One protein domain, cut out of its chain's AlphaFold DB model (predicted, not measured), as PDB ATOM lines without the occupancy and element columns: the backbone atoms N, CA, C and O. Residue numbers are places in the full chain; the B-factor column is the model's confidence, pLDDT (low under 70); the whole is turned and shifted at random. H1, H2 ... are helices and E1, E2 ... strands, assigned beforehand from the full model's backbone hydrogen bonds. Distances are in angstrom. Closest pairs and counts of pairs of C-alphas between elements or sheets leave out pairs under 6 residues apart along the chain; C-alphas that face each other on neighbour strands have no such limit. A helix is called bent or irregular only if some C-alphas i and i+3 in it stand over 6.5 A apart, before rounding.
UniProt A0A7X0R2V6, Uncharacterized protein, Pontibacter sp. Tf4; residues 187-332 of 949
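What this domain is: This is residues 187 to 332 of the 949 residues of an uncharacterized protein of Pontibacter sp. Tf4 (UniProt A0A7X0R2V6). A rounded cluster of crossed helices is built round one helix, H2, which makes the core, with H3, H4, H5 and H7 packed on it. Two small strand hairpins lie at the outside: E1 and E2 next to residues 217 to 220 of H3 and 248 to 251 of H4, and E3 and E4 on the side of H5 away from H2, with E4 next to H5 and E3 beyond it; H1 lies at the outside too, and H6 packs on H3. The printed part has 146 residues, with seven named helices and four named strands in the order H1 H2 H3 H4 E1 E2 H5 H6 H7 E3 E4, and its class is mostly helix. Each sheet has two antiparallel strands, E1 - E2 and E3 - E4. The whole is compact, with a radius of gyration of the C-alphas of 14.2 A and spans of 39 by 36 by 32 A.

How they stand to each other: E1, residues 256 to 260, and E2, residues 267 to 271, form an antiparallel hairpin, their directions at 155 degrees. N 257 and O 270, 2.8 A apart, and N 259 and O 268, 3.0 A, are within hydrogen-bond range. Residues 215 to 216 also pair antiparallel with residues 268 to 269 of E2. The hub, H2, residues 199 to 211, is near E2, with 6 pairs of C-alphas within 10 A. H3, residues 217 to 235, touches H2 at a steep tilt of 61 degrees, opposite ways; their closest C-alphas are those of Ile 204 and Phe 224, 6.6 A. H4, residues 241 to 251, is near E1 and touches H2 about perpendicular, at 76 degrees, with the C-alphas of Ala 201 and Glu 247 closest at 5.5 A. H5, residues 274 to 286, touches H2 about perpendicular, also at 76 degrees, closest at Leu 209 and Lys 277, whose C-alphas are 6.6 A apart. H6, residues 290 to 298, touches H3 at a steep tilt of 56 degrees, opposite ways, with the C-alphas of Ile 227 and Lys 298 closest at 5.0 A. H7, residues 303 to 306, touches H2, the closest C-alphas being those of Ser 211 and Gln 304, 4.6 A. H1, residues 187 to 195, only just touches H5, with 3 pairs of C-alphas within 8 A, the closest those of Arg 187 and Tyr 279 at 6.4 A. E3, residues 315 to 317, and E4, residues 326 to 328, form the other antiparallel hairpin, at 166 degrees, with N 316 and O 327 within hydrogen-bond range at 2.9 A. The closest C-alphas of H5 and E4 are those of Asp 278 and Tyr 326, 7.2 A. Every O i to N i+4 pair is within hydrogen-bond range in H1, H2 and H5, against 13 of 15 in H3, 5 of 7 in H4 and 4 of 5 in H6; H7 is too short for such a pair.

Where its parts are: H1 begins at C-alpha 187, (62.458, 21.618, 44.621), and is 11.7 A long. H2 measures 18.2 A, H5 18.6 A, H4 15.4 A and H6 13.2 A. H3, the longest at 24.4 A, starts at C-alpha 217, (82.604, 33.330, 29.752), and has a kink of 42 degrees near residue 229. H4 is irregular: C-alphas 242 and 245 are 7.8 A apart. E1 and E2 measure 13.3 A and 13.7 A, and the short H7, E3 and E4 5.1, 6.3 and 7.2 A. E4 ends at C-alpha 328, (59.940, 37.508, 43.646).

The domain as a whole: The two C-alphas farthest apart are those of Tyr 236 and Glu 262, 40.5 A. The printed part has no cut and no long link. Its mean pLDDT is 86.6, with residues 260 to 266 and 319 to 324 under 70.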
ATOM      1  N   ARG A 187      61.345  20.995  43.879       70.69
ATOM      2  CA  ARG A 187      62.458  21.618  44.621       70.69
ATOM      3  C   ARG A 187      63.348  20.579  45.301       70.69
ATOM      4  O   ARG A 187      64.557  20.781  45.350       70.69
ATOM      5  N   ALA A 188      62.786  19.484  45.822       71.00
ATOM      6  CA  ALA A 188      63.586  18.423  46.436       71.00
ATOM      7  C   ALA A 188      64.478  17.717  45.408       71.00
ATOM      8  O   ALA A 188      65.648  17.485  45.704       71.00
ATOM      9  N   PHE A 189      63.959  17.465  44.201       72.19
ATOM     10  CA  PHE A 189      64.742  16.919  43.090       72.19
ATOM     11  C   PHE A 189      65.945  17.815  42.765       72.19
ATOM     12  O   PHE A 189      67.089  17.369  42.835       72.19
ATOM     13  N   TRP A 190      65.704  19.104  42.501       76.62
ATOM     14  CA  TRP A 190      66.791  20.043  42.227       76.62
ATOM     15  C   TRP A 190      67.774  20.174  43.384       76.62
ATOM     16  O   TRP A 190      68.974  20.230  43.144       76.62
ATOM     17  N   ASN A 191      67.297  20.173  44.631       80.81
ATOM     18  CA  ASN A 191      68.184  20.182  45.785       80.81
ATOM     19  C   ASN A 191      69.072  18.933  45.824       80.81
ATOM     20  O   ASN A 191      70.258  19.060  46.087       80.81
ATOM     21  N   GLU A 192      68.562  17.741  45.516       78.44
ATOM     22  CA  GLU A 192      69.402  16.540  45.475       78.44
ATOM     23  C   GLU A 192      70.514  16.650  44.416       78.44
ATOM     24  O   GLU A 192      71.683  16.398  44.719       78.44
ATOM     25  N   VAL A 193      70.178  17.071  43.192       79.94
ATOM     26  CA  VAL A 193      71.153  17.177  42.092       79.94
ATOM     27  C   VAL A 193      72.131  18.336  42.312       79.94
ATOM     28  O   VAL A 193      73.333  18.179  42.101       79.94
ATOM     29  N   PHE A 194      71.657  19.484  42.800       86.12
ATOM     30  CA  PHE A 194      72.500  20.640  43.105       86.12
ATOM     31  C   PHE A 194      73.416  20.376  44.298       86.12
ATOM     32  O   PHE A 194      74.577  20.778  44.275       86.12
ATOM     33  N   GLN A 195      72.959  19.668  45.338       84.38
ATOM     34  CA  GLN A 195      73.809  19.391  46.499       84.38
ATOM     35  C   GLN A 195      74.988  18.469  46.169       84.38
ATOM     36  O   GLN A 195      76.044  18.644  46.781       84.38
ATOM     37  N   LYS A 196      74.849  17.582  45.169       83.00
ATOM     38  CA  LYS A 196      75.940  16.749  44.621       83.00
ATOM     39  C   LYS A 196      77.037  17.562  43.913       83.00
ATOM     40  O   LYS A 196      78.151  17.063  43.771       83.00
ATOM     41  N   LEU A 197      76.763  18.802  43.491       88.12
ATOM     42  CA  LEU A 197      77.783  19.692  42.930       88.12
ATOM     43  C   LEU A 197      78.802  20.116  43.998       88.12
ATOM     44  O   LEU A 197      78.460  20.363  45.158       88.12
ATOM     45  N   ASN A 198      80.061  20.280  43.591       89.00
ATOM     46  CA  ASN A 198      81.081  20.882  44.451       89.00
ATOM     47  C   ASN A 198      80.889  22.413  44.580       89.00
ATOM     48  O   ASN A 198      80.178  23.020  43.771       89.00
ATOM     49  N   PRO A 199      81.538  23.062  45.569       93.44
ATOM     50  CA  PRO A 199      81.428  24.503  45.783       93.44
ATOM     51  C   PRO A 199      81.777  25.369  44.565       93.44
ATOM     52  O   PRO A 199      81.149  26.402  44.358       93.44
ATOM     53  N   THR A 200      82.740  24.955  43.732       95.25
ATOM     54  CA  THR A 200      83.108  25.679  42.501       95.25
ATOM     55  C   THR A 200      81.947  25.721  41.512       95.25
ATOM     56  O   THR A 200      81.579  26.799  41.053       95.25
ATOM     57  N   ALA A 201      81.327  24.575  41.228       94.06
ATOM     58  CA  ALA A 201      80.167  24.487  40.347       94.06
ATOM     59  C   ALA A 201      78.958  25.270  40.901       94.06
ATOM     60  O   ALA A 201      78.321  26.023  40.163       94.06
ATOM     61  N   LYS A 202      78.687  25.176  42.214       95.75
ATOM     62  CA  LYS A 202      77.635  25.967  42.885       95.75
ATOM     63  C   LYS A 202      77.876  27.475  42.736       95.75
ATOM     64  O   LYS A 202      76.950  28.205  42.391       95.75
ATOM     65  N   ALA A 203      79.116  27.934  42.926       96.31
ATOM     66  CA  ALA A 203      79.498  29.337  42.765       96.31
ATOM     67  C   ALA A 203      79.227  29.857  41.344       96.31
ATOM     68  O   ALA A 203      78.646  30.928  41.190       96.31
ATOM     69  N   ILE A 204      79.620  29.093  40.317       97.44
ATOM     70  CA  ILE A 204      79.430  29.459  38.904       97.44
ATOM     71  C   ILE A 204      77.941  29.688  38.606       97.44
ATOM     72  O   ILE A 204      77.579  30.740  38.080       97.44
ATOM     73  N   LEU A 205      77.072  28.753  39.007       97.44
ATOM     74  CA  LEU A 205      75.626  28.851  38.774       97.44
ATOM     75  C   LEU A 205      74.979  30.042  39.496       97.44
ATOM     76  O   LEU A 205      74.139  30.728  38.917       97.44
ATOM     77  N   LEU A 206      75.363  30.309  40.747       97.12
ATOM     78  CA  LEU A 206      74.808  31.430  41.515       97.12
ATOM     79  C   LEU A 206      75.270  32.787  40.974       97.12
ATOM     80  O   LEU A 206      74.486  33.732  40.959       97.12
ATOM     81  N   ILE A 207      76.515  32.887  40.502       97.31
ATOM     82  CA  ILE A 207      77.041  34.123  39.911       97.31
ATOM     83  C   ILE A 207      76.399  34.378  38.543       97.31
ATOM     84  O   ILE A 207      76.017  35.515  38.267       97.31
ATOM     85  N   LEU A 208      76.187  33.340  37.728       96.25
ATOM     86  CA  LEU A 208      75.436  33.456  36.475       96.25
ATOM     87  C   LEU A 208      73.987  33.912  36.723       96.25
ATOM     88  O   LEU A 208      73.527  34.842  36.067       96.25
ATOM     89  N   LEU A 209      73.297  33.338  37.722       95.31
ATOM     90  CA  LEU A 209      71.927  33.736  38.081       95.31
ATOM     91  C   LEU A 209      71.819  35.233  38.400       95.31
ATOM     92  O   LEU A 209      70.920  35.896  37.890       95.31
ATOM     93  N   VAL A 210      72.693  35.766  39.265       95.06
ATOM     94  CA  VAL A 210      72.601  37.184  39.663       95.06
ATOM     95  C   VAL A 210      73.020  38.131  38.541       95.06
ATOM     96  O   VAL A 210      72.493  39.235  38.465       95.06
ATOM     97  N   SER A 211      73.937  37.701  37.670       92.69
ATOM     98  CA  SER A 211      74.410  38.488  36.522       92.69
ATOM     99  C   SER A 211      73.367  38.606  35.413       92.69
ATOM    100  O   SER A 211      73.376  39.584  34.672       92.69
ATOM    101  N   GLY A 212      72.468  37.624  35.317       87.62
ATOM    102  CA  GLY A 212      71.608  37.444  34.158       87.62
ATOM    103  C   GLY A 212      72.371  36.816  32.990       87.62
ATOM    104  O   GLY A 212      73.542  37.100  32.750       87.62
ATOM    105  N   ASP A 213      71.688  35.942  32.269       85.50
ATOM    106  CA  ASP A 213      72.155  35.273  31.061       85.50
ATOM    107  C   ASP A 213      71.414  35.782  29.808       85.50
ATOM    108  O   ASP A 213      70.245  36.161  29.930       85.50
ATOM    109  N   PRO A 214      72.055  35.764  28.623       87.19
ATOM    110  CA  PRO A 214      73.413  35.291  28.364       87.19
ATOM    111  C   PRO A 214      74.509  36.221  28.900       87.19
ATOM    112  O   PRO A 214      74.432  37.450  28.826       87.19
ATOM    113  N   MET A 215      75.563  35.590  29.421       90.00
ATOM    114  CA  MET A 215      76.763  36.241  29.947       90.00
ATOM    115  C   MET A 215      78.006  35.675  29.251       90.00
ATOM    116  O   MET A 215      78.081  34.476  28.978       90.00
ATOM    117  N   GLY A 216      79.002  36.521  28.989       90.38
ATOM    118  CA  GLY A 216      80.275  36.097  28.404       90.38
ATOM    119  C   GLY A 216      81.101  35.266  29.390       90.38
ATOM    120  O   GLY A 216      81.151  35.582  30.584       90.38
ATOM    121  N   ILE A 217      81.785  34.222  28.901       91.88
ATOM    122  CA  ILE A 217      82.604  33.330  29.752       91.88
ATOM    123  C   ILE A 217      83.620  34.115  30.596       91.88
ATOM    124  O   ILE A 217      83.785  33.834  31.786       91.88
ATOM    125  N   GLU A 218      84.300  35.102  30.008       91.50
ATOM    126  CA  GLU A 218      85.354  35.841  30.709       91.50
ATOM    127  C   GLU A 218      84.804  36.825  31.756       91.50
ATOM    128  O   GLU A 218      85.417  36.967  32.813       91.50
ATOM    129  N   ASP A 219      83.618  37.414  31.559       93.75
ATOM    130  CA  ASP A 219      82.961  38.248  32.581       93.75
ATOM    131  C   ASP A 219      82.435  37.399  33.748       93.75
ATOM    132  O   ASP A 219      82.538  37.800  34.917       93.75
ATOM    133  N   LEU A 220      81.921  36.196  33.455       95.38
ATOM    134  CA  LEU A 220      81.533  35.217  34.474       95.38
ATOM    135  C   LEU A 220      82.750  34.770  35.286       95.38
ATOM    136  O   LEU A 220      82.690  34.716  36.513       95.38
ATOM    137  N   LYS A 221      83.874  34.500  34.618       96.00
ATOM    138  CA  LYS A 221      85.148  34.125  35.241       96.00
ATOM    139  C   LYS A 221      85.759  35.265  36.058       96.00
ATOM    140  O   LYS A 221      86.283  35.015  37.143       96.00
ATOM    141  N   ALA A 222      85.674  36.508  35.584       95.31
ATOM    142  CA  ALA A 222      86.092  37.695  36.327       95.31
ATOM    143  C   ALA A 222      85.257  37.862  37.608       95.31
ATOM    144  O   ALA A 222      85.817  37.881  38.703       95.31
ATOM    145  N   SER A 223      83.926  37.841  37.480       96.25
ATOM    146  CA  SER A 223      82.987  37.890  38.614       96.25
ATOM    147  C   SER A 223      83.215  36.745  39.601       96.25
ATOM    148  O   SER A 223      83.241  36.949  40.815       96.25
ATOM    149  N   PHE A 224      83.429  35.531  39.086       97.50
ATOM    150  CA  PHE A 224      83.785  34.367  39.883       97.50
ATOM    151  C   PHE A 224      85.059  34.620  40.681       97.50
ATOM    152  O   PHE A 224      85.034  34.406  41.887       97.50
ATOM    153  N   ASN A 225      86.132  35.124  40.064       96.62
ATOM    154  CA  ASN A 225      87.402  35.394  40.741       96.62
ATOM    155  C   ASN A 225      87.293  36.445  41.857       96.62
ATOM    156  O   ASN A 225      87.942  36.269  42.893       96.62
ATOM    157  N   ASP A 226      86.462  37.476  41.685       95.44
ATOM    158  CA  ASP A 226      86.240  38.521  42.694       95.44
ATOM    159  C   ASP A 226      85.412  38.002  43.888       95.44
ATOM    160  O   ASP A 226      85.764  38.219  45.054       95.44
ATOM    161  N   ILE A 227      84.318  37.286  43.603       96.50
ATOM    162  CA  ILE A 227      83.341  36.823  44.603       96.50
ATOM    163  C   ILE A 227      83.856  35.602  45.376       96.50
ATOM    164  O   ILE A 227      83.673  35.522  46.596       96.50
ATOM    165  N   GLN A 228      84.537  34.664  44.709       94.50
ATOM    166  CA  GLN A 228      84.948  33.383  45.300       94.50
ATOM    167  C   GLN A 228      85.828  33.532  46.545       94.50
ATOM    168  O   GLN A 228      85.709  32.718  47.460       94.50
ATOM    169  N   ILE A 229      86.680  34.566  46.616       92.38
ATOM    170  CA  ILE A 229      87.573  34.776  47.768       92.38
ATOM    171  C   ILE A 229      86.719  35.004  49.015       92.38
ATOM    172  O   ILE A 229      86.878  34.322  50.029       92.38
ATOM    173  N   LYS A 230      85.743  35.911  48.908       94.31
ATOM    174  CA  LYS A 230      84.874  36.257  50.029       94.31
ATOM    175  C   LYS A 230      83.852  35.166  50.336       94.31
ATOM    176  O   LYS A 230      83.516  34.967  51.501       94.31
ATOM    177  N   ALA A 231      83.408  34.429  49.320       93.31
ATOM    178  CA  ALA A 231      82.563  33.256  49.503       93.31
ATOM    179  C   ALA A 231      83.267  32.185  50.362       93.31
ATOM    180  O   ALA A 231      82.682  31.731  51.341       93.31
ATOM    181  N   ARG A 232      84.545  31.859  50.099       92.75
ATOM    182  CA  ARG A 232      85.323  30.923  50.945       92.75
ATOM    183  C   ARG A 232      85.431  31.388  52.392       92.75
ATOM    184  O   ARG A 232      85.235  30.586  53.298       92.75
ATOM    185  N   GLU A 233      85.738  32.667  52.609       92.38
ATOM    186  CA  GLU A 233      85.884  33.239  53.956       92.38
ATOM    187  C   GLU A 233      84.598  33.155  54.791       92.38
ATOM    188  O   GLU A 233      84.676  33.019  56.009       92.38
ATOM    189  N   ILE A 234      83.427  33.278  54.154       91.81
ATOM    190  CA  ILE A 234      82.119  33.314  54.831       91.81
ATOM    191  C   ILE A 234      81.515  31.914  54.975       91.81
ATOM    192  O   ILE A 234      80.935  31.596  56.010       91.81
ATOM    193  N   LEU A 235      81.620  31.092  53.930       89.19
ATOM    194  CA  LEU A 235      80.971  29.781  53.846       89.19
ATOM    195  C   LEU A 235      81.846  28.651  54.399       89.19
ATOM    196  O   LEU A 235      81.336  27.569  54.672       89.19
ATOM    197  N   TYR A 236      83.158  28.880  54.528       86.75
ATOM    198  CA  TYR A 236      84.172  27.855  54.811       86.75
ATOM    199  C   TYR A 236      84.194  26.700  53.786       86.75
ATOM    200  O   TYR A 236      84.705  25.615  54.061       86.75
ATOM    201  N   GLU A 237      83.669  26.937  52.578       84.50
ATOM    202  CA  GLU A 237      83.618  25.957  51.494       84.50
ATOM    203  C   GLU A 237      84.909  25.917  50.662       84.50
ATOM    204  O   GLU A 237      85.517  26.941  50.342       84.50
ATOM    205  N   ALA A 238      85.293  24.712  50.233       88.88
ATOM    206  CA  ALA A 238      86.443  24.467  49.365       88.88
ATOM    207  C   ALA A 238      86.135  24.778  47.887       88.88
ATOM    208  O   ALA A 238      86.116  23.891  47.034       88.88
ATOM    209  N   ILE A 239      85.893  26.052  47.575       92.75
ATOM    210  CA  ILE A 239      85.903  26.547  46.190       92.75
ATOM    211  C   ILE A 239      87.351  26.455  45.672       92.75
ATOM    212  O   ILE A 239      88.298  26.742  46.406       92.75
ATOM    213  N   ILE A 240      87.554  26.067  44.413       92.12
ATOM    214  CA  ILE A 240      88.878  25.907  43.783       92.12
ATOM    215  C   ILE A 240      88.874  26.710  42.476       92.12
ATOM    216  O   ILE A 240      88.097  26.382  41.582       92.12
ATOM    217  N   PRO A 241      89.703  27.765  42.313       90.75
ATOM    218  CA  PRO A 241      89.539  28.664  41.176       90.75
ATOM    219  C   PRO A 241      90.129  28.082  39.883       90.75
ATOM    220  O   PRO A 241      89.610  28.338  38.804       90.75
ATOM    221  N   GLY A 242      91.159  27.235  39.991       91.38
ATOM    222  CA  GLY A 242      91.739  26.519  38.849       91.38
ATOM    223  C   GLY A 242      90.811  25.469  38.226       91.38
ATOM    224  O   GLY A 242      91.028  25.082  37.085       91.38
ATOM    225  N   ASP A 243      89.761  25.044  38.936       92.50
ATOM    226  CA  ASP A 243      88.770  24.093  38.425       92.50
ATOM    227  C   ASP A 243      87.657  24.767  37.590       92.50
ATOM    228  O   ASP A 243      86.833  24.058  37.020       92.50
ATOM    229  N   PHE A 244      87.627  26.105  37.463       95.31
ATOM    230  CA  PHE A 244      86.526  26.861  36.831       95.31
ATOM    231  C   PHE A 244      86.041  26.265  35.496       95.31
ATOM    232  O   PHE A 244      84.891  25.847  35.406       95.31
ATOM    233  N   TYR A 245      86.910  26.147  34.483       90.81
ATOM    234  CA  TYR A 245      86.518  25.618  33.164       90.81
ATOM    235  C   TYR A 245      86.150  24.126  33.185       90.81
ATOM    236  O   TYR A 245      85.311  23.679  32.406       90.81
ATOM    237  N   LYS A 246      86.769  23.345  34.077       87.44
ATOM    238  CA  LYS A 246      86.501  21.909  34.235       87.44
ATOM    239  C   LYS A 246      85.110  21.673  34.821       87.44
ATOM    240  O   LYS A 246      84.413  20.766  34.378       87.44
ATOM    241  N   GLU A 247      84.703  22.483  35.791       91.31
ATOM    242  CA  GLU A 247      83.357  22.410  36.360       91.31
ATOM    243  C   GLU A 247      82.321  23.066  35.442       91.31
ATOM    244  O   GLU A 247      81.231  22.521  35.305       91.31
ATOM    245  N   LEU A 248      82.673  24.143  34.727       90.31
ATOM    246  CA  LEU A 248      81.830  24.734  33.682       90.31
ATOM    247  C   LEU A 248      81.431  23.689  32.623       90.31
ATOM    248  O   LEU A 248      80.251  23.561  32.313       90.31
ATOM    249  N   LYS A 249      82.384  22.874  32.152       82.31
ATOM    250  CA  LYS A 249      82.108  21.794  31.192       82.31
ATOM    251  C   LYS A 249      81.170  20.706  31.738       82.31
ATOM    252  O   LYS A 249      80.383  20.158  30.986       82.31
ATOM    253  N   LYS A 250      81.212  20.393  33.038       78.38
ATOM    254  CA  LYS A 250      80.245  19.452  33.644       78.38
ATOM    255  C   LYS A 250      78.858  20.068  33.788       78.38
ATOM    256  O   LYS A 250      77.852  19.383  33.659       78.38
ATOM    257  N   LEU A 251      78.792  21.367  34.085       87.69
ATOM    258  CA  LEU A 251      77.523  22.090  34.158       87.69
ATOM    259  C   LEU A 251      76.818  22.130  32.792       87.69
ATOM    260  O   LEU A 251      75.592  22.222  32.759       87.69
ATOM    261  N   GLU A 252      77.560  22.006  31.689       84.00
ATOM    262  CA  GLU A 252      77.030  21.898  30.324       84.00
ATOM    263  C   GLU A 252      76.150  20.651  30.094       84.00
ATOM    264  O   GLU A 252      75.292  20.646  29.219       84.00
ATOM    265  N   GLU A 253      76.289  19.603  30.910       72.38
ATOM    266  CA  GLU A 253      75.515  18.359  30.761       72.38
ATOM    267  C   GLU A 253      74.048  18.491  31.227       72.38
ATOM    268  O   GLU A 253      73.219  17.646  30.889       72.38
ATOM    269  N   LEU A 254      73.714  19.522  32.022       73.19
ATOM    270  CA  LEU A 254      72.389  19.646  32.660       73.19
ATOM    271  C   LEU A 254      71.933  21.079  32.992       73.19
ATOM    272  O   LEU A 254      70.733  21.347  33.050       73.19
ATOM    273  N   TYR A 255      72.859  21.993  33.291       83.25
ATOM    274  CA  TYR A 255      72.535  23.302  33.871       83.25
ATOM    275  C   TYR A 255      72.648  24.460  32.877       83.25
ATOM    276  O   TYR A 255      71.823  25.375  32.909       83.25
ATOM    277  N   ILE A 256      73.666  24.453  32.018       89.19
ATOM    278  CA  ILE A 256      73.986  25.568  31.116       89.19
ATOM    279  C   ILE A 256      74.196  25.092  29.679       89.19
ATOM    280  O   ILE A 256      74.572  23.950  29.456       89.19
ATOM    281  N   SER A 257      73.952  25.952  28.700       84.88
ATOM    282  CA  SER A 257      74.383  25.768  27.313       84.88
ATOM    283  C   SER A 257      75.466  26.790  26.998       84.88
ATOM    284  O   SER A 257      75.300  27.974  27.316       84.88
ATOM    285  N   ILE A 258      76.552  26.337  26.377       85.94
ATOM    286  CA  ILE A 258      77.665  27.181  25.950       85.94
ATOM    287  C   ILE A 258      77.586  27.307  24.430       85.94
ATOM    288  O   ILE A 258      77.777  26.325  23.715       85.94
ATOM    289  N   ASN A 259      77.316  28.513  23.940       78.25
ATOM    290  CA  ASN A 259      77.193  28.774  22.510       78.25
ATOM    291  C   ASN A 259      78.341  29.680  22.051       78.25
ATOM    292  O   ASN A 259      78.712  30.636  22.736       78.25
ATOM    293  N   GLN A 260      78.890  29.394  20.871       69.00
ATOM    294  CA  GLN A 260      79.503  30.450  20.073       69.00
ATOM    295  C   GLN A 260      78.353  31.227  19.450       69.00
ATOM    296  O   GLN A 260      77.493  30.622  18.810       69.00
ATOM    297  N   ASP A 261      78.306  32.524  19.716       55.81
ATOM    298  CA  ASP A 261      77.306  33.383  19.109       55.81
ATOM    299  C   ASP A 261      77.837  33.880  17.764       55.81
ATOM    300  O   ASP A 261      79.018  34.217  17.656       55.81
ATOM    301  N   GLU A 262      76.994  33.883  16.732       48.84
ATOM    302  CA  GLU A 262      77.368  34.447  15.430       48.84
ATOM    303  C   GLU A 262      77.218  35.978  15.427       48.84
ATOM    304  O   GLU A 262      77.905  36.636  14.652       48.84
ATOM    305  N   TYR A 263      76.397  36.540  16.331       49.00
ATOM    306  CA  TYR A 263      76.136  37.983  16.439       49.00
ATOM    307  C   TYR A 263      77.012  38.692  17.481       49.00
ATOM    308  O   TYR A 263      77.320  39.871  17.342       49.00
ATOM    309  N   TYR A 264      77.448  37.993  18.535       54.78
ATOM    310  CA  TYR A 264      78.315  38.572  19.567       54.78
ATOM    311  C   TYR A 264      79.723  37.977  19.489       54.78
ATOM    312  O   TYR A 264      79.889  36.769  19.650       54.78
ATOM    313  N   TYR A 265      80.753  38.819  19.332       54.00
ATOM    314  CA  TYR A 265      82.168  38.410  19.304       54.00
ATOM    315  C   TYR A 265      82.636  37.753  20.621       54.00
ATOM    316  O   TYR A 265      83.306  38.367  21.456       54.00
ATOM    317  N   GLY A 266      82.315  36.476  20.817       65.81
ATOM    318  CA  GLY A 266      82.666  35.740  22.024       65.81
ATOM    319  C   GLY A 266      81.969  34.391  22.163       65.81
ATOM    320  O   GLY A 266      81.325  33.868  21.259       65.81
ATOM    321  N   THR A 267      82.131  33.792  23.338       81.19
ATOM    322  CA  THR A 267      81.387  32.595  23.742       81.19
ATOM    323  C   THR A 267      80.490  32.976  24.908       81.19
ATOM    324  O   THR A 267      80.972  33.515  25.914       81.19
ATOM    325  N   THR A 268      79.195  32.723  24.762       87.06
ATOM    326  CA  THR A 268      78.163  33.084  25.733       87.06
ATOM    327  C   THR A 268      77.685  31.847  26.489       87.06
ATOM    328  O   THR A 268      77.724  30.717  25.994       87.06
ATOM    329  N   ILE A 269      77.258  32.054  27.734       90.12
ATOM    330  CA  ILE A 269      76.644  31.029  28.575       90.12
ATOM    331  C   ILE A 269      75.226  31.472  28.907       90.12
ATOM    332  O   ILE A 269      75.032  32.570  29.436       90.12
ATOM    333  N   LYS A 270      74.261  30.579  28.691       89.81
ATOM    334  CA  LYS A 270      72.912  30.676  29.261       89.81
ATOM    335  C   LYS A 270      72.519  29.402  29.992       89.81
ATOM    336  O   LYS A 270      73.199  28.386  29.873       89.81
ATOM    337  N   PHE A 271      71.477  29.454  30.816       88.62
ATOM    338  CA  PHE A 271      70.947  28.238  31.449       88.62
ATOM    339  C   PHE A 271      70.327  27.295  30.394       88.62
ATOM    340  O   PHE A 271      70.155  27.693  29.252       88.62
ATOM    341  N   GLN A 272      69.970  26.053  30.737       80.25
ATOM    342  CA  GLN A 272      69.209  25.173  29.817       80.25
ATOM    343  C   GLN A 272      67.687  25.206  30.032       80.25
ATOM    344  O   GLN A 272      66.923  24.734  29.195       80.25
ATOM    345  N   SER A 273      67.223  25.706  31.180       71.75
ATOM    346  CA  SER A 273      65.813  25.645  31.575       71.75
ATOM    347  C   SER A 273      65.469  26.714  32.620       71.75
ATOM    348  O   SER A 273      66.245  26.897  33.563       71.75
ATOM    349  N   PRO A 274      64.285  27.361  32.541       71.94
ATOM    350  CA  PRO A 274      63.808  28.288  33.572       71.94
ATOM    351  C   PRO A 274      63.757  27.658  34.968       71.94
ATOM    352  O   PRO A 274      64.107  28.301  35.952       71.94
ATOM    353  N   GLY A 275      63.422  26.363  35.054       72.50
ATOM    354  CA  GLY A 275      63.285  25.655  36.331       72.50
ATOM    355  C   GLY A 275      64.584  25.565  37.141       72.50
ATOM    356  O   GLY A 275      64.525  25.394  38.358       72.50
ATOM    357  N   ILE A 276      65.744  25.719  36.491       84.50
ATOM    358  CA  ILE A 276      67.039  25.857  37.169       84.50
ATOM    359  C   ILE A 276      67.109  27.209  37.875       84.50
ATOM    360  O   ILE A 276      67.469  27.271  39.047       84.50
ATOM    361  N   LYS A 277      66.745  28.290  37.176       87.81
ATOM    362  CA  LYS A 277      66.789  29.655  37.713       87.81
ATOM    363  C   LYS A 277      65.811  29.814  38.870       87.81
ATOM    364  O   LYS A 277      66.200  30.330  39.914       87.81
ATOM    365  N   ASP A 278      64.596  29.282  38.717       82.69
ATOM    366  CA  ASP A 278      63.579  29.226  39.772       82.69
ATOM    367  C   ASP A 278      64.139  28.531  41.026       82.69
ATOM    368  O   ASP A 278      64.074  29.071  42.130       82.69
ATOM    369  N   TYR A 279      64.756  27.352  40.863       87.81
ATOM    370  CA  TYR A 279      65.385  26.645  41.978       87.81
ATOM    371  C   TYR A 279      66.540  27.438  42.605       87.81
ATOM    372  O   TYR A 279      66.588  27.556  43.829       87.81
ATOM    373  N   LEU A 280      67.464  27.980  41.806       93.44
ATOM    374  CA  LEU A 280      68.633  28.705  42.313       93.44
ATOM    375  C   LEU A 280      68.235  30.001  43.035       93.44
ATOM    376  O   LEU A 280      68.862  30.352  44.034       93.44
ATOM    377  N   LEU A 281      67.173  30.678  42.585       92.81
ATOM    378  CA  LEU A 281      66.597  31.850  43.249       92.81
ATOM    379  C   LEU A 281      66.024  31.483  44.628       92.81
ATOM    380  O   LEU A 281      66.314  32.155  45.620       92.81
ATOM    381  N   GLU A 282      65.250  30.397  44.713       89.69
ATOM    382  CA  GLU A 282      64.710  29.897  45.983       89.69
ATOM    383  C   GLU A 282      65.809  29.345  46.907       89.69
ATOM    384  O   GLU A 282      65.768  29.574  48.118       89.69
ATOM    385  N   PHE A 283      66.827  28.675  46.358       93.00
ATOM    386  CA  PHE A 283      68.017  28.256  47.097       93.00
ATOM    387  C   PHE A 283      68.718  29.478  47.694       93.00
ATOM    388  O   PHE A 283      68.896  29.534  48.908       93.00
ATOM    389  N   LEU A 284      69.053  30.489  46.884       94.00
ATOM    390  CA  LEU A 284      69.745  31.699  47.337       94.00
ATOM    391  C   LEU A 284      68.935  32.468  48.395       94.00
ATOM    392  O   LEU A 284      69.522  33.024  49.323       94.00
ATOM    393  N   ARG A 285      67.597  32.457  48.307       91.75
ATOM    394  CA  ARG A 285      66.700  33.075  49.299       91.75
ATOM    395  C   ARG A 285      66.697  32.354  50.653       91.75
ATOM    396  O   ARG A 285      66.557  33.014  51.680       91.75
ATOM    397  N   HIS A 286      66.796  31.025  50.660       87.88
ATOM    398  CA  HIS A 286      66.549  30.206  51.852       87.88
ATOM    399  C   HIS A 286      67.803  29.522  52.398       87.88
ATOM    400  O   HIS A 286      68.184  29.748  53.544       87.88
ATOM    401  N   ASP A 287      68.430  28.684  51.581       88.19
ATOM    402  CA  ASP A 287      69.487  27.757  51.990       88.19
ATOM    403  C   ASP A 287      70.881  28.374  51.755       88.19
ATOM    404  O   ASP A 287      71.800  28.212  52.555       88.19
ATOM    405  N   GLY A 288      71.017  29.158  50.684       89.06
ATOM    406  CA  GLY A 288      72.234  29.832  50.240       89.06
ATOM    407  C   GLY A 288      72.388  31.284  50.696       89.06
ATOM    408  O   GLY A 288      73.259  31.970  50.174       89.06
ATOM    409  N   TYR A 289      71.587  31.780  51.645       90.81
ATOM    410  CA  TYR A 289      71.525  33.211  52.007       90.81
ATOM    411  C   TYR A 289      72.882  33.857  52.367       90.81
ATOM    412  O   TYR A 289      73.067  35.062  52.186       90.81
ATOM    413  N   LEU A 290      73.857  33.072  52.842       92.19
ATOM    414  CA  LEU A 290      75.221  33.531  53.134       92.19
ATOM    415  C   LEU A 290      75.998  33.971  51.877       92.19
ATOM    416  O   LEU A 290      76.833  34.875  51.967       92.19
ATOM    417  N   TRP A 291      75.686  33.412  50.701       95.12
ATOM    418  CA  TRP A 291      76.252  33.847  49.417       95.12
ATOM    419  C   TRP A 291      75.936  35.312  49.116       95.12
ATOM    420  O   TRP A 291      76.774  36.006  48.548       95.12
ATOM    421  N   ILE A 292      74.766  35.806  49.537       96.94
ATOM    422  CA  ILE A 292      74.301  37.166  49.234       96.94
ATOM    423  C   ILE A 292      75.287  38.219  49.761       96.94
ATOM    424  O   ILE A 292      75.545  39.208  49.081       96.94
ATOM    425  N   HIS A 293      75.898  38.001  50.932       96.44
ATOM    426  CA  HIS A 293      76.905  38.927  51.457       96.44
ATOM    427  C   HIS A 293      78.165  38.956  50.579       96.44
ATOM    428  O   HIS A 293      78.672  40.034  50.272       96.44
ATOM    429  N   ALA A 294      78.676  37.787  50.171       96.50
ATOM    430  CA  ALA A 294      79.850  37.698  49.304       96.50
ATOM    431  C   ALA A 294      79.575  38.328  47.931       96.50
ATOM    432  O   ALA A 294      80.388  39.119  47.458       96.50
ATOM    433  N   ILE A 295      78.412  38.029  47.342       97.31
ATOM    434  CA  ILE A 295      77.957  38.585  46.064       97.31
ATOM    435  C   ILE A 295      77.846  40.108  46.158       97.31
ATOM    436  O   ILE A 295      78.515  40.789  45.398       97.31
ATOM    437  N   ILE A 296      77.092  40.674  47.109       97.81
ATOM    438  CA  ILE A 296      76.918  42.137  47.185       97.81
ATOM    439  C   ILE A 296      78.254  42.851  47.443       97.81
ATOM    440  O   ILE A 296      78.538  43.867  46.814       97.81
ATOM    441  N   LEU A 297      79.111  42.327  48.327       96.94
ATOM    442  CA  LEU A 297      80.400  42.961  48.634       96.94
ATOM    443  C   LEU A 297      81.386  42.919  47.446       96.94
ATOM    444  O   LEU A 297      82.222  43.814  47.311       96.94
ATOM    445  N   LYS A 298      81.313  41.888  46.594       97.00
ATOM    446  CA  LYS A 298      82.286  41.623  45.518       97.00
ATOM    447  C   LYS A 298      81.711  41.619  44.100       97.00
ATOM    448  O   LYS A 298      82.442  41.296  43.173       97.00
ATOM    449  N   ALA A 299      80.454  42.021  43.925       97.12
ATOM    450  CA  ALA A 299      79.866  42.258  42.615       97.12
ATOM    451  C   ALA A 299      80.720  43.256  41.828       97.12
ATOM    452  O   ALA A 299      81.176  44.266  42.379       97.12
ATOM    453  N   ARG A 300      80.913  42.936  40.550       95.31
ATOM    454  CA  ARG A 300      81.668  43.726  39.575       95.31
ATOM    455  C   ARG A 300      80.741  44.560  38.693       95.31
ATOM    456  O   ARG A 300      81.138  45.609  38.201       95.31
ATOM    457  N   PHE A 301      79.509  44.088  38.522       96.69
ATOM    458  CA  PHE A 301      78.524  44.663  37.619       96.69
ATOM    459  C   PHE A 301      77.276  45.136  38.381       96.69
ATOM    460  O   PHE A 301      76.893  44.576  39.409       96.69
ATOM    461  N   PHE A 302      76.634  46.189  37.886       96.50
ATOM    462  CA  PHE A 302      75.478  46.838  38.497       96.50
ATOM    463  C   PHE A 302      74.234  45.939  38.499       96.50
ATOM    464  O   PHE A 302      73.516  45.863  39.497       96.50
ATOM    465  N   ASN A 303      73.996  45.213  37.406       93.69
ATOM    466  CA  ASN A 303      72.899  44.251  37.277       93.69
ATOM    467  C   ASN A 303      72.987  43.112  38.321       93.69
ATOM    468  O   ASN A 303      71.963  42.756  38.906       93.69
ATOM    469  N   GLN A 304      74.194  42.650  38.688       96.12
ATOM    470  CA  GLN A 304      74.410  41.677  39.781       96.12
ATOM    471  C   GLN A 304      73.843  42.132  41.135       96.12
ATOM    472  O   GLN A 304      73.532  41.302  41.991       96.12
ATOM    473  N   LEU A 305      73.709  43.443  41.347       96.88
ATOM    474  CA  LEU A 305      73.210  44.040  42.586       96.88
ATOM    475  C   LEU A 305      71.700  44.323  42.567       96.88
ATOM    476  O   LEU A 305      71.128  44.594  43.625       96.88
ATOM    477  N   THR A 306      71.053  44.275  41.399       92.88
ATOM    478  CA  THR A 306      69.696  44.815  41.196       92.88
ATOM    479  C   THR A 306      68.723  43.853  40.509       92.88
ATOM    480  O   THR A 306      67.510  44.014  40.672       92.88
ATOM    481  N   LEU A 307      69.207  42.828  39.797       91.62
ATOM    482  CA  LEU A 307      68.376  41.895  39.026       91.62
ATOM    483  C   LEU A 307      67.523  41.003  39.944       91.62
ATOM    484  O   LEU A 307      66.295  41.089  39.912       91.62
ATOM    485  N   VAL A 308      68.152  40.220  40.832       94.31
ATOM    486  CA  VAL A 308      67.430  39.340  41.779       94.31
ATOM    487  C   VAL A 308      67.206  39.938  43.171       94.31
ATOM    488  O   VAL A 308      66.404  39.397  43.930       94.31
ATOM    489  N   PHE A 309      67.901  41.015  43.548       95.81
ATOM    490  CA  PHE A 309      67.850  41.581  44.905       95.81
ATOM    491  C   PHE A 309      66.915  42.791  44.994       95.81
ATOM    492  O   PHE A 309      66.864  43.620  44.088       95.81
ATOM    493  N   GLY A 310      66.184  42.912  46.108       94.12
ATOM    494  CA  GLY A 310      65.232  44.001  46.338       94.12
ATOM    495  C   GLY A 310      65.241  44.529  47.773       94.12
ATOM    496  O   GLY A 310      65.528  43.816  48.738       94.12
ATOM    497  N   THR A 311      64.896  45.807  47.936       94.69
ATOM    498  CA  THR A 311      64.737  46.460  49.250       94.69
ATOM    499  C   THR A 311      63.283  46.475  49.741       94.69
ATOM    500  O   THR A 311      63.040  46.778  50.915       94.69
ATOM    501  N   LYS A 312      62.334  46.123  48.871       91.62
ATOM    502  CA  LYS A 312      60.882  46.009  49.090       91.62
ATOM    503  C   LYS A 312      60.359  44.752  48.372       91.62
ATOM    504  O   LYS A 312      61.126  44.094  47.674       91.62
ATOM    505  N   GLU A 313      59.096  44.384  48.583       89.12
ATOM    506  CA  GLU A 313      58.488  43.251  47.868       89.12
ATOM    507  C   GLU A 313      58.274  43.609  46.396       89.12
ATOM    508  O   GLU A 313      57.490  44.504  46.080       89.12
ATOM    509  N   GLU A 314      58.972  42.911  45.503       86.62
ATOM    510  CA  GLU A 314      58.945  43.157  44.060       86.62
ATOM    511  C   GLU A 314      58.981  41.841  43.290       86.62
ATOM    512  O   GLU A 314      59.491  40.828  43.781       86.62
ATOM    513  N   LYS A 315      58.444  41.856  42.071       83.50
ATOM    514  CA  LYS A 315      58.505  40.712  41.163       83.50
ATOM    515  C   LYS A 315      59.731  40.780  40.260       83.50
ATOM    516  O   LYS A 315      60.292  41.853  40.042       83.50
ATOM    517  N   ILE A 316      60.110  39.618  39.744       81.81
ATOM    518  CA  ILE A 316      60.963  39.482  38.565       81.81
ATOM    519  C   ILE A 316      60.043  39.042  37.428       81.81
ATOM    520  O   ILE A 316      59.299  38.074  37.598       81.81
ATOM    521  N   ASP A 317      60.091  39.780  36.325       71.94
ATOM    522  CA  ASP A 317      59.411  39.503  35.064       71.94
ATOM    523  C   ASP A 317      60.445  39.748  33.951       71.94
ATOM    524  O   ASP A 317      60.684  40.884  33.562       71.94
ATOM    525  N   ASP A 318      61.139  38.691  33.520       71.19
ATOM    526  CA  ASP A 318      62.042  38.709  32.359       71.19
ATOM    527  C   ASP A 318      61.269  38.125  31.165       71.19
ATOM    528  O   ASP A 318      61.219  36.906  30.995       71.19
ATOM    529  N   TYR A 319      60.535  38.961  30.425       58.81
ATOM    530  CA  TYR A 319      59.653  38.493  29.345       58.81
ATOM    531  C   TYR A 319      60.378  38.220  28.024       58.81
ATOM    532  O   TYR A 319      59.910  37.363  27.264       58.81
ATOM    533  N   ASP A 320      61.484  38.927  27.784       55.88
ATOM    534  CA  ASP A 320      62.166  38.994  26.489       55.88
ATOM    535  C   ASP A 320      63.274  37.951  26.329       55.88
ATOM    536  O   ASP A 320      63.470  37.446  25.225       55.88
ATOM    537  N   SER A 321      63.955  37.568  27.417       62.81
ATOM    538  CA  SER A 321      65.024  36.565  27.349       62.81
ATOM    539  C   SER A 321      64.493  35.193  26.926       62.81
ATOM    540  O   SER A 321      63.464  34.736  27.436       62.81
ATOM    541  N   ASP A 322      65.239  34.498  26.059       61.12
ATOM    542  CA  ASP A 322      65.021  33.101  25.633       61.12
ATOM    543  C   ASP A 322      64.553  32.190  26.774       61.12
ATOM    544  O   ASP A 322      63.609  31.401  26.657       61.12
ATOM    545  N   ILE A 323      65.215  32.317  27.921       69.69
ATOM    546  CA  ILE A 323      64.988  31.483  29.092       69.69
ATOM    547  C   ILE A 323      64.550  32.419  30.215       69.69
ATOM    548  O   ILE A 323      65.391  32.943  30.938       69.69
ATOM    549  N   PRO A 324      63.246  32.668  30.384       69.69
ATOM    550  CA  PRO A 324      62.786  33.700  31.299       69.69
ATOM    551  C   PRO A 324      63.019  33.306  32.763       69.69
ATOM    552  O   PRO A 324      62.948  32.128  33.124       69.69
ATOM    553  N   LEU A 325      63.255  34.304  33.616       78.12
ATOM    554  CA  LEU A 325      63.210  34.188  35.073       78.12
ATOM    555  C   LEU A 325      61.957  34.900  35.589       78.12
ATOM    556  O   LEU A 325      61.764  36.090  35.340       78.12
ATOM    557  N   TYR A 326      61.141  34.184  36.358       71.69
ATOM    558  CA  TYR A 326      59.961  34.741  37.012       71.69
ATOM    559  C   TYR A 326      60.020  34.532  38.521       71.69
ATOM    560  O   TYR A 326      60.576  33.552  39.011       71.69
ATOM    561  N   GLY A 327      59.386  35.422  39.284       78.94
ATOM    562  CA  GLY A 327      59.179  35.190  40.713       78.94
ATOM    563  C   GLY A 327      59.166  36.460  41.544       78.94
ATOM    564  O   GLY A 327      58.625  37.485  41.134       78.94
ATOM    565  N   GLN A 328      59.748  36.377  42.740       86.00
ATOM    566  CA  GLN A 328      59.940  37.508  43.646       86.00
ATOM    567  C   GLN A 328      61.428  37.786  43.842       86.00
ATOM    568  O   GLN A 328      62.209  36.857  44.088       86.00
ATOM    569  N   LYS A 329      61.800  39.070  43.804       92.81
ATOM    570  CA  LYS A 329      63.140  39.510  44.203       92.81
ATOM    571  C   LYS A 329      63.394  39.128  45.659       92.81
ATOM    572  O   LYS A 329      62.499  39.170  46.504       92.81
ATOM    573  N   ILE A 330      64.630  38.752  45.961       95.31
ATOM    574  CA  ILE A 330      65.073  38.426  47.312       95.31
ATOM    575  C   ILE A 330      65.074  39.717  48.134       95.31
ATOM    576  O   ILE A 330      65.918  40.595  47.939       95.31
ATOM    577  N   LEU A 331      64.119  39.820  49.060       95.81
ATOM    578  CA  LEU A 331      64.023  40.925  50.005       95.81
ATOM    579  C   LEU A 331      65.208  40.879  50.979       95.81
ATOM    580  O   LEU A 331      65.288  40.008  51.845       95.81
ATOM    581  N   LEU A 332      66.126  41.833  50.844       96.69
ATOM    582  CA  LEU A 332      67.340  41.883  51.656       96.69
ATOM    583  C   LEU A 332      67.045  42.179  53.137       96.69
ATOM    584  O   LEU A 332      66.143  42.950  53.473       96.69
TER     585      LEU A 332